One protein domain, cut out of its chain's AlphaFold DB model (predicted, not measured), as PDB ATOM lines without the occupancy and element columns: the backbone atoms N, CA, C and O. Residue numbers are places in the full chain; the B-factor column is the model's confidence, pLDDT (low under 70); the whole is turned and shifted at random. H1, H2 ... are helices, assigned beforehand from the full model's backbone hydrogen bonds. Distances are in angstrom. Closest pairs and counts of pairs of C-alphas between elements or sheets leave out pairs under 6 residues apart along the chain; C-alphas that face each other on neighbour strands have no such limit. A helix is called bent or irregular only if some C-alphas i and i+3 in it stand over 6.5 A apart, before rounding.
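Overview. This is residues 41 to 88 and 96 to 109 of the 113 residues of an uncharacterized protein of Deltaproteobacteria bacterium (UniProt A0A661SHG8). A short helix and a much longer one make a wide L, joined at the corner by a tight link, and an unnamed tail, residues 96 to 109, runs back from H2 across the open side of the L to H1. The far end of the long helix sticks out, with residues 77 to 88 standing free. The printed part has 62 residues with two named helices, H1 then H2, and no named strand; the class is all helix. It is extended, with a radius of gyration of the C-alphas of 17.8 A and spans of 58 by 22 by 13 A.

Arrangement. H1, residues 43 to 55, and H2, residues 58 to 85, meet only through their link. In H1 every O i to N i+4 pair is within hydrogen-bond range; in H2, 22 of 24 are.

Along the chain. H1 measures 18.0 A from C-alpha 43 at (-23.909, 0.280, -57.887) to C-alpha 55. H2 measures 42.1 A and ends with C-alpha 85 at (18.388, 16.153, -30.375). H2 is only just irregular: C-alphas 59 and 62 are 6.9 A apart.

Size, cuts and confidence. The C-alphas farthest apart, Asp 44 and Gln 87, are 58.3 A apart. Residues 89 to 95 are not printed; C-alphas 88 and 96 are 21.3 A apart across this cut. Residues 87 to 88 have pLDDT under 70.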
ATOM      1  N   VAL A  41     -21.588   7.284 -57.078       87.38
ATOM      2  CA  VAL A  41     -21.723   6.462 -58.286       87.38
ATOM      3  C   VAL A  41     -22.785   5.377 -58.091       87.38
ATOM      4  O   VAL A  41     -22.954   4.854 -56.984       87.38
ATOM      5  N   SER A  42     -23.480   5.000 -59.167       90.69
ATOM      6  CA  SER A  42     -24.437   3.891 -59.104       90.69
ATOM      7  C   SER A  42     -23.729   2.569 -58.793       90.69
ATOM      8  O   SER A  42     -22.548   2.390 -59.109       90.69
ATOM      9  N   THR A  43     -24.452   1.609 -58.213       90.31
ATOM     10  CA  THR A  43     -23.909   0.280 -57.887       90.31
ATOM     11  C   THR A  43     -23.279  -0.402 -59.102       90.31
ATOM     12  O   THR A  43     -22.173  -0.933 -59.004       90.31
ATOM     13  N   ASP A  44     -23.922  -0.328 -60.269       92.00
ATOM     14  CA  ASP A  44     -23.401  -0.925 -61.504       92.00
ATOM     15  C   ASP A  44     -22.094  -0.264 -61.956       92.00
ATOM     16  O   ASP A  44     -21.147  -0.950 -62.352       92.00
ATOM     17  N   GLN A  45     -22.004   1.066 -61.851       89.44
ATOM     18  CA  GLN A  45     -20.769   1.793 -62.144       89.44
ATOM     19  C   GLN A  45     -19.667   1.418 -61.151       89.44
ATOM     20  O   GLN A  45     -18.546   1.126 -61.570       89.44
ATOM     21  N   ALA A  46     -19.980   1.367 -59.853       89.69
ATOM     22  CA  ALA A  46     -19.033   0.969 -58.819       89.69
ATOM     23  C   ALA A  46     -18.467  -0.433 -59.093       89.69
ATOM     24  O   ALA A  46     -17.248  -0.607 -59.111       89.69
ATOM     25  N   ILE A  47     -19.334  -1.409 -59.385       90.88
ATOM     26  CA  ILE A  47     -18.933  -2.782 -59.723       90.88
ATOM     27  C   ILE A  47     -18.051  -2.795 -60.974       90.88
ATOM     28  O   ILE A  47     -17.022  -3.470 -60.987       90.88
ATOM     29  N   HIS A  48     -18.418  -2.051 -62.018       91.00
ATOM     30  CA  HIS A  48     -17.651  -1.996 -63.265       91.00
ATOM     31  C   HIS A  48     -16.226  -1.474 -63.060       91.00
ATOM     32  O   HIS A  48     -15.266  -2.085 -63.534       91.00
ATOM     33  N   PHE A  49     -16.067  -0.364 -62.336       89.25
ATOM     34  CA  PHE A  49     -14.743   0.194 -62.056       89.25
ATOM     35  C   PHE A  49     -13.944  -0.671 -61.086       89.25
ATOM     36  O   PHE A  49     -12.742  -0.855 -61.288       89.25
ATOM     37  N   LEU A  50     -14.597  -1.243 -60.074       89.56
ATOM     38  CA  LEU A  50     -13.928  -2.103 -59.107       89.56
ATOM     39  C   LEU A  50     -13.428  -3.399 -59.755       89.56
ATOM     40  O   LEU A  50     -12.291  -3.782 -59.501       89.56
ATOM     41  N   LYS A  51     -14.212  -4.023 -60.645       91.31
ATOM     42  CA  LYS A  51     -13.765  -5.191 -61.426       91.31
ATOM     43  C   LYS A  51     -12.502  -4.877 -62.212       91.31
ATOM     44  O   LYS A  51     -11.498  -5.552 -62.044       91.31
ATOM     45  N   LYS A  52     -12.501  -3.772 -62.966       88.31
ATOM     46  CA  LYS A  52     -11.305  -3.329 -63.698       88.31
ATOM     47  C   LYS A  52     -10.101  -3.116 -62.785       88.31
ATOM     48  O   LYS A  52      -8.987  -3.446 -63.179       88.31
ATOM     49  N   LEU A  53     -10.303  -2.547 -61.597       86.75
ATOM     50  CA  LEU A  53      -9.227  -2.350 -60.629       86.75
ATOM     51  C   LEU A  53      -8.675  -3.685 -60.126       86.75
ATOM     52  O   LEU A  53      -7.459  -3.846 -60.103       86.75
ATOM     53  N   ILE A  54      -9.549  -4.623 -59.756       88.69
ATOM     54  CA  ILE A  54      -9.166  -5.950 -59.255       88.69
ATOM     55  C   ILE A  54      -8.427  -6.733 -60.344       88.69
ATOM     56  O   ILE A  54      -7.326  -7.217 -60.095       88.69
ATOM     57  N   ASP A  55      -8.966  -6.764 -61.564       89.94
ATOM     58  CA  ASP A  55      -8.384  -7.482 -62.707       89.94
ATOM     59  C   ASP A  55      -6.986  -6.965 -63.085       89.94
ATOM     60  O   ASP A  55      -6.196  -7.674 -63.699       89.94
ATOM     61  N   ASN A  56      -6.672  -5.715 -62.728       84.88
ATOM     62  CA  ASN A  56      -5.392  -5.072 -63.024       84.88
ATOM     63  C   ASN A  56      -4.565  -4.782 -61.759       84.88
ATOM     64  O   ASN A  56      -3.591  -4.027 -61.823       84.88
ATOM     65  N   PHE A  57      -4.941  -5.348 -60.608       84.88
ATOM     66  CA  PHE A  57      -4.364  -4.974 -59.317       84.88
ATOM     67  C   PHE A  57      -2.873  -5.316 -59.211       84.88
ATOM     68  O   PHE A  57      -2.108  -4.560 -58.613       84.88
ATOM     69  N   ASP A  58      -2.423  -6.393 -59.856       86.00
ATOM     70  CA  ASP A  58      -1.012  -6.796 -59.848       86.00
ATOM     71  C   ASP A  58      -0.081  -5.713 -60.416       86.00
ATOM     72  O   ASP A  58       1.057  -5.563 -59.961       86.00
ATOM     73  N   HIS A  59      -0.574  -4.870 -61.329       84.50
ATOM     74  CA  HIS A  59       0.183  -3.725 -61.842       84.50
ATOM     75  C   HIS A  59       0.419  -2.629 -60.789       84.50
ATOM     76  O   HIS A  59       1.312  -1.796 -60.960       84.50
ATOM     77  N   LEU A  60      -0.350  -2.623 -59.697       82.06
ATOM     78  CA  LEU A  60      -0.197  -1.690 -58.579       82.06
ATOM     79  C   LEU A  60       0.780  -2.195 -57.513       82.06
ATOM     80  O   LEU A  60       1.240  -1.381 -56.709       82.06
ATOM     81  N   ARG A  61       1.156  -3.484 -57.517       84.00
ATOM     82  CA  ARG A  61       2.029  -4.072 -56.487       84.00
ATOM     83  C   ARG A  61       3.366  -3.341 -56.384       84.00
ATOM     84  O   ARG A  61       3.704  -2.845 -55.314       84.00
ATOM     85  N   TYR A  62       4.091  -3.200 -57.491       86.00
ATOM     86  CA  TYR A  62       5.393  -2.529 -57.477       86.00
ATOM     87  C   TYR A  62       5.303  -1.057 -57.012       86.00
ATOM     88  O   TYR A  62       6.008  -0.689 -56.070       86.00
ATOM     89  N   PRO A  63       4.401  -0.209 -57.556       83.06
ATOM     90  CA  PRO A  63       4.201   1.153 -57.047       83.06
ATOM     91  C   PRO A  63       3.838   1.238 -55.554       83.06
ATOM     92  O   PRO A  63       4.251   2.183 -54.866       83.06
ATOM     93  N   LEU A  64       3.052   0.283 -55.049       85.81
ATOM     94  CA  LEU A  64       2.666   0.200 -53.639       85.81
ATOM     95  C   LEU A  64       3.862  -0.157 -52.748       85.81
ATOM     96  O   LEU A  64       4.095   0.519 -51.744       85.81
ATOM     97  N   GLU A  65       4.656  -1.154 -53.133       90.56
ATOM     98  CA  GLU A  65       5.862  -1.545 -52.400       90.56
ATOM     99  C   GLU A  65       6.900  -0.420 -52.361       90.56
ATOM    100  O   GLU A  65       7.454  -0.122 -51.301       90.56
ATOM    101  N   GLU A  66       7.129   0.264 -53.485       87.19
ATOM    102  CA  GLU A  66       8.034   1.417 -53.527       87.19
ATOM    103  C   GLU A  66       7.543   2.556 -52.625       87.19
ATOM    104  O   GLU A  66       8.337   3.202 -51.936       87.19
ATOM    105  N   SER A  67       6.225   2.760 -52.541       85.44
ATOM    106  CA  SER A  67       5.641   3.734 -51.613       85.44
ATOM    107  C   SER A  67       5.851   3.332 -50.147       85.44
ATOM    108  O   SER A  67       6.192   4.183 -49.323       85.44
ATOM    109  N   ALA A  68       5.714   2.047 -49.807       88.25
ATOM    110  CA  ALA A  68       5.969   1.540 -48.456       88.25
ATOM    111  C   ALA A  68       7.454   1.662 -48.055       88.25
ATOM    112  O   ALA A  68       7.771   2.092 -46.936       88.25
ATOM    113  N   LYS A  69       8.376   1.359 -48.980       90.69
ATOM    114  CA  LYS A  69       9.824   1.558 -48.788       90.69
ATOM    115  C   LYS A  69      10.161   3.028 -48.559       90.69
ATOM    116  O   LYS A  69      10.919   3.346 -47.642       90.69
ATOM    117  N   GLU A  70       9.582   3.931 -49.347       87.94
ATOM    118  CA  GLU A  70       9.826   5.364 -49.186       87.94
ATOM    119  C   GLU A  70       9.284   5.892 -47.853       87.94
ATOM    120  O   GLU A  70      10.007   6.564 -47.113       87.94
ATOM    121  N   ASN A  71       8.066   5.501 -47.471       87.25
ATOM    122  CA  ASN A  71       7.499   5.851 -46.167       87.25
ATOM    123  C   ASN A  71       8.394   5.385 -45.008       87.25
ATOM    124  O   ASN A  71       8.608   6.131 -44.052       87.25
ATOM    125  N   SER A  72       8.985   4.192 -45.116       89.81
ATOM    126  CA  SER A  72       9.926   3.666 -44.117       89.81
ATOM    127  C   SER A  72      11.193   4.517 -44.004       89.81
ATOM    128  O   SER A  72      11.643   4.824 -42.897       89.81
ATOM    129  N   ARG A  73      11.744   4.981 -45.136       90.62
ATOM    130  CA  ARG A  73      12.890   5.909 -45.153       90.62
ATOM    131  C   ARG A  73      12.542   7.248 -44.509       90.62
ATOM    132  O   ARG A  73      13.344   7.779 -43.736       90.62
ATOM    133  N   ILE A  74      11.361   7.791 -44.802       87.69
ATOM    134  CA  ILE A  74      10.873   9.046 -44.214       87.69
ATOM    135  C   ILE A  74      10.714   8.898 -42.698       87.69
ATOM    136  O   ILE A  74      11.202   9.745 -41.943       87.69
ATOM    137  N   LEU A  75      10.102   7.801 -42.249       89.00
ATOM    138  CA  LEU A  75       9.904   7.499 -40.835       89.00
ATOM    139  C   LEU A  75      11.246   7.373 -40.096       89.00
ATOM    140  O   LEU A  75      11.446   8.009 -39.056       89.00
ATOM    141  N   LEU A  76      12.207   6.640 -40.670       89.56
ATOM    142  CA  LEU A  76      13.558   6.509 -40.118       89.56
ATOM    143  C   LEU A  76      14.264   7.869 -40.004       89.56
ATOM    144  O   LEU A  76      14.857   8.173 -38.962       89.56
ATOM    145  N   LYS A  77      14.187   8.714 -41.041       88.06
ATOM    146  CA  LYS A  77      14.764  10.071 -41.028       88.06
ATOM    147  C   LYS A  77      14.132  10.940 -39.938       88.06
ATOM    148  O   LYS A  77      14.861  11.593 -39.185       88.06
ATOM    149  N   ALA A  78      12.802  10.927 -39.816       85.81
ATOM    150  CA  ALA A  78      12.077  11.695 -38.804       85.81
ATOM    151  C   ALA A  78      12.482  11.284 -37.378       85.81
ATOM    152  O   ALA A  78      12.836  12.146 -36.567       85.81
ATOM    153  N   HIS A  79      12.530   9.979 -37.092       84.62
ATOM    154  CA  HIS A  79      12.973   9.469 -35.792       84.62
ATOM    155  C   HIS A  79      14.449   9.762 -35.511       84.62
ATOM    156  O   HIS A  79      14.796  10.118 -34.383       84.62
ATOM    157  N   THR A  80      15.313   9.672 -36.524       82.94
ATOM    158  CA  THR A  80      16.739   9.995 -36.379       82.94
ATOM    159  C   THR A  80      16.933  11.467 -36.012       82.94
ATOM    160  O   THR A  80      17.723  11.769 -35.118       82.94
ATOM    161  N   ARG A  81      16.193  12.390 -36.642       80.62
ATOM    162  CA  ARG A  81      16.272  13.831 -36.347       80.62
ATOM    163  C   ARG A  81      15.897  14.141 -34.897       80.62
ATOM    164  O   ARG A  81      16.657  14.814 -34.209       80.62
ATOM    165  N   VAL A  82      14.766  13.614 -34.426       78.44
ATOM    166  CA  VAL A  82      14.295  13.838 -33.048       78.44
ATOM    167  C   VAL A  82      15.273  13.254 -32.022       78.44
ATOM    168  O   VAL A  82      15.522  13.859 -30.985       78.44
ATOM    169  N   ARG A  83      15.890  12.103 -32.312       73.12
ATOM    170  CA  ARG A  83      16.766  11.408 -31.351       73.12
ATOM    171  C   ARG A  83      18.208  11.910 -31.341       73.12
ATOM    172  O   ARG A  83      18.860  11.831 -30.304       73.12
ATOM    173  N   LYS A  84      18.690  12.499 -32.440       72.25
ATOM    174  CA  LYS A  84      19.930  13.295 -32.422       72.25
ATOM    175  C   LYS A  84      19.816  14.469 -31.444       72.25
ATOM    176  O   LYS A  84      20.765  14.725 -30.712       72.25
ATOM    177  N   ALA A  85      18.646  15.106 -31.364       72.81
ATOM    178  CA  ALA A  85      18.388  16.153 -30.375       72.81
ATOM    179  C   ALA A  85      18.333  15.620 -28.926       72.81
ATOM    180  O   ALA A  85      18.618  16.367 -27.998       72.81
ATOM    181  N   SER A  86      18.040  14.327 -28.718       73.00
ATOM    182  CA  SER A  86      17.940  13.705 -27.386       73.00
ATOM    183  C   SER A  86      19.239  13.053 -26.871       73.00
ATOM    184  O   SER A  86      19.189  12.342 -25.872       73.00
ATOM    185  N   GLN A  87      20.376  13.211 -27.568       68.25
ATOM    186  CA  GLN A  87      21.732  12.749 -27.187       68.25
ATOM    187  C   GLN A  87      21.897  11.270 -26.747       68.25
ATOM    188  O   GLN A  87      22.917  10.909 -26.158       68.25
ATOM    189  N   LYS A  88      20.957  10.367 -27.068       67.44
ATOM    190  CA  LYS A  88      21.105   8.925 -26.783       67.44
ATOM    191  C   LYS A  88      22.187   8.319 -27.686       67.44
ATOM    192  O   LYS A  88      21.956   8.114 -28.878       67.44
ATOM    193  N   GLU A  96      11.984  -1.359 -41.186       91.56
ATOM    194  CA  GLU A  96      11.741  -2.245 -42.317       91.56
ATOM    195  C   GLU A  96      10.267  -2.144 -42.720       91.56
ATOM    196  O   GLU A  96       9.398  -2.249 -41.851       91.56
ATOM    197  N   PRO A  97       9.961  -1.893 -44.005       89.44
ATOM    198  CA  PRO A  97       8.589  -1.963 -44.488       89.44
ATOM    199  C   PRO A  97       8.104  -3.413 -44.474       89.44
ATOM    200  O   PRO A  97       8.811  -4.302 -44.945       89.44
ATOM    201  N   ASN A  98       6.868  -3.636 -44.030       90.38
ATOM    202  CA  ASN A  98       6.178  -4.894 -44.294       90.38
ATOM    203  C   ASN A  98       5.677  -4.898 -45.746       90.38
ATOM    204  O   ASN A  98       5.012  -3.942 -46.158       90.38
ATOM    205  N   LEU A  99       6.028  -5.930 -46.519       91.12
ATOM    206  CA  LEU A  99       5.717  -6.029 -47.947       91.12
ATOM    207  C   LEU A  99       5.042  -7.375 -48.283       91.12
ATOM    208  O   LEU A  99       5.477  -8.404 -47.763       91.12
ATOM    209  N   PRO A 100       4.049  -7.387 -49.197       88.94
ATOM    210  CA  PRO A 100       3.424  -6.208 -49.799       88.94
ATOM    211  C   PRO A 100       2.565  -5.450 -48.767       88.94
ATOM    212  O   PRO A 100       2.125  -6.041 -47.785       88.94
ATOM    213  N   PRO A 101       2.331  -4.142 -48.953       86.19
ATOM    214  CA  PRO A 101       1.454  -3.395 -48.058       86.19
ATOM    215  C   PRO A 101      -0.004  -3.845 -48.209       86.19
ATOM    216  O   PRO A 101      -0.473  -4.106 -49.320       86.19
ATOM    217  N   ASP A 102      -0.736  -3.852 -47.098       87.88
ATOM    218  CA  ASP A 102      -2.168  -4.141 -47.089       87.88
ATOM    219  C   ASP A 102      -2.969  -2.984 -47.704       87.88
ATOM    220  O   ASP A 102      -2.769  -1.810 -47.374       87.88
ATOM    221  N   VAL A 103      -3.913  -3.311 -48.589       85.19
ATOM    222  CA  VAL A 103      -4.848  -2.331 -49.155       85.19
ATOM    223  C   VAL A 103      -6.156  -2.370 -48.378       85.19
ATOM    224  O   VAL A 103      -6.887  -3.351 -48.423       85.19
ATOM    225  N   LEU A 104      -6.460  -1.270 -47.685       85.56
ATOM    226  CA  LEU A 104      -7.669  -1.142 -46.862       85.56
ATOM    227  C   LEU A 104      -8.935  -0.869 -47.683       85.56
ATOM    228  O   LEU A 104     -10.033  -1.214 -47.258       85.56
ATOM    229  N   GLY A 105      -8.802  -0.223 -48.844       83.62
ATOM    230  CA  GLY A 105      -9.942   0.120 -49.687       83.62
ATOM    231  C   GLY A 105      -9.562   0.913 -50.931       83.62
ATOM    232  O   GLY A 105      -8.479   1.498 -51.017       83.62
ATOM    233  N   ALA A 106     -10.483   0.938 -51.891       83.44
ATOM    234  CA  ALA A 106     -10.389   1.723 -53.113       83.44
ATOM    235  C   ALA A 106     -11.537   2.738 -53.169       83.44
ATOM    236  O   ALA A 106     -12.677   2.413 -52.850       83.44
ATOM    237  N   TYR A 107     -11.226   3.958 -53.606       82.12
ATOM    238  CA  TYR A 107     -12.205   5.023 -53.821       82.12
ATOM    239  C   TYR A 107     -12.236   5.373 -55.305       82.12
ATOM    240  O   TYR A 107     -11.187   5.602 -55.908       82.12
ATOM    241  N   VAL A 108     -13.434   5.423 -55.887       81.50
ATOM    242  CA  VAL A 108     -13.645   5.788 -57.290       81.50
ATOM    243  C   VAL A 108     -14.250   7.184 -57.333       81.50
ATOM    244  O   VAL A 108     -15.348   7.399 -56.830       81.50
ATOM    245  N   TYR A 109     -13.527   8.124 -57.938       81.00
ATOM    246  CA  TYR A 109     -14.008   9.477 -58.202       81.00
ATOM    247  C   TYR A 109     -14.193   9.637 -59.706       81.00
ATOM    248  O   TYR A 109     -13.251   9.412 -60.468       81.00
TER     249      TYR A 109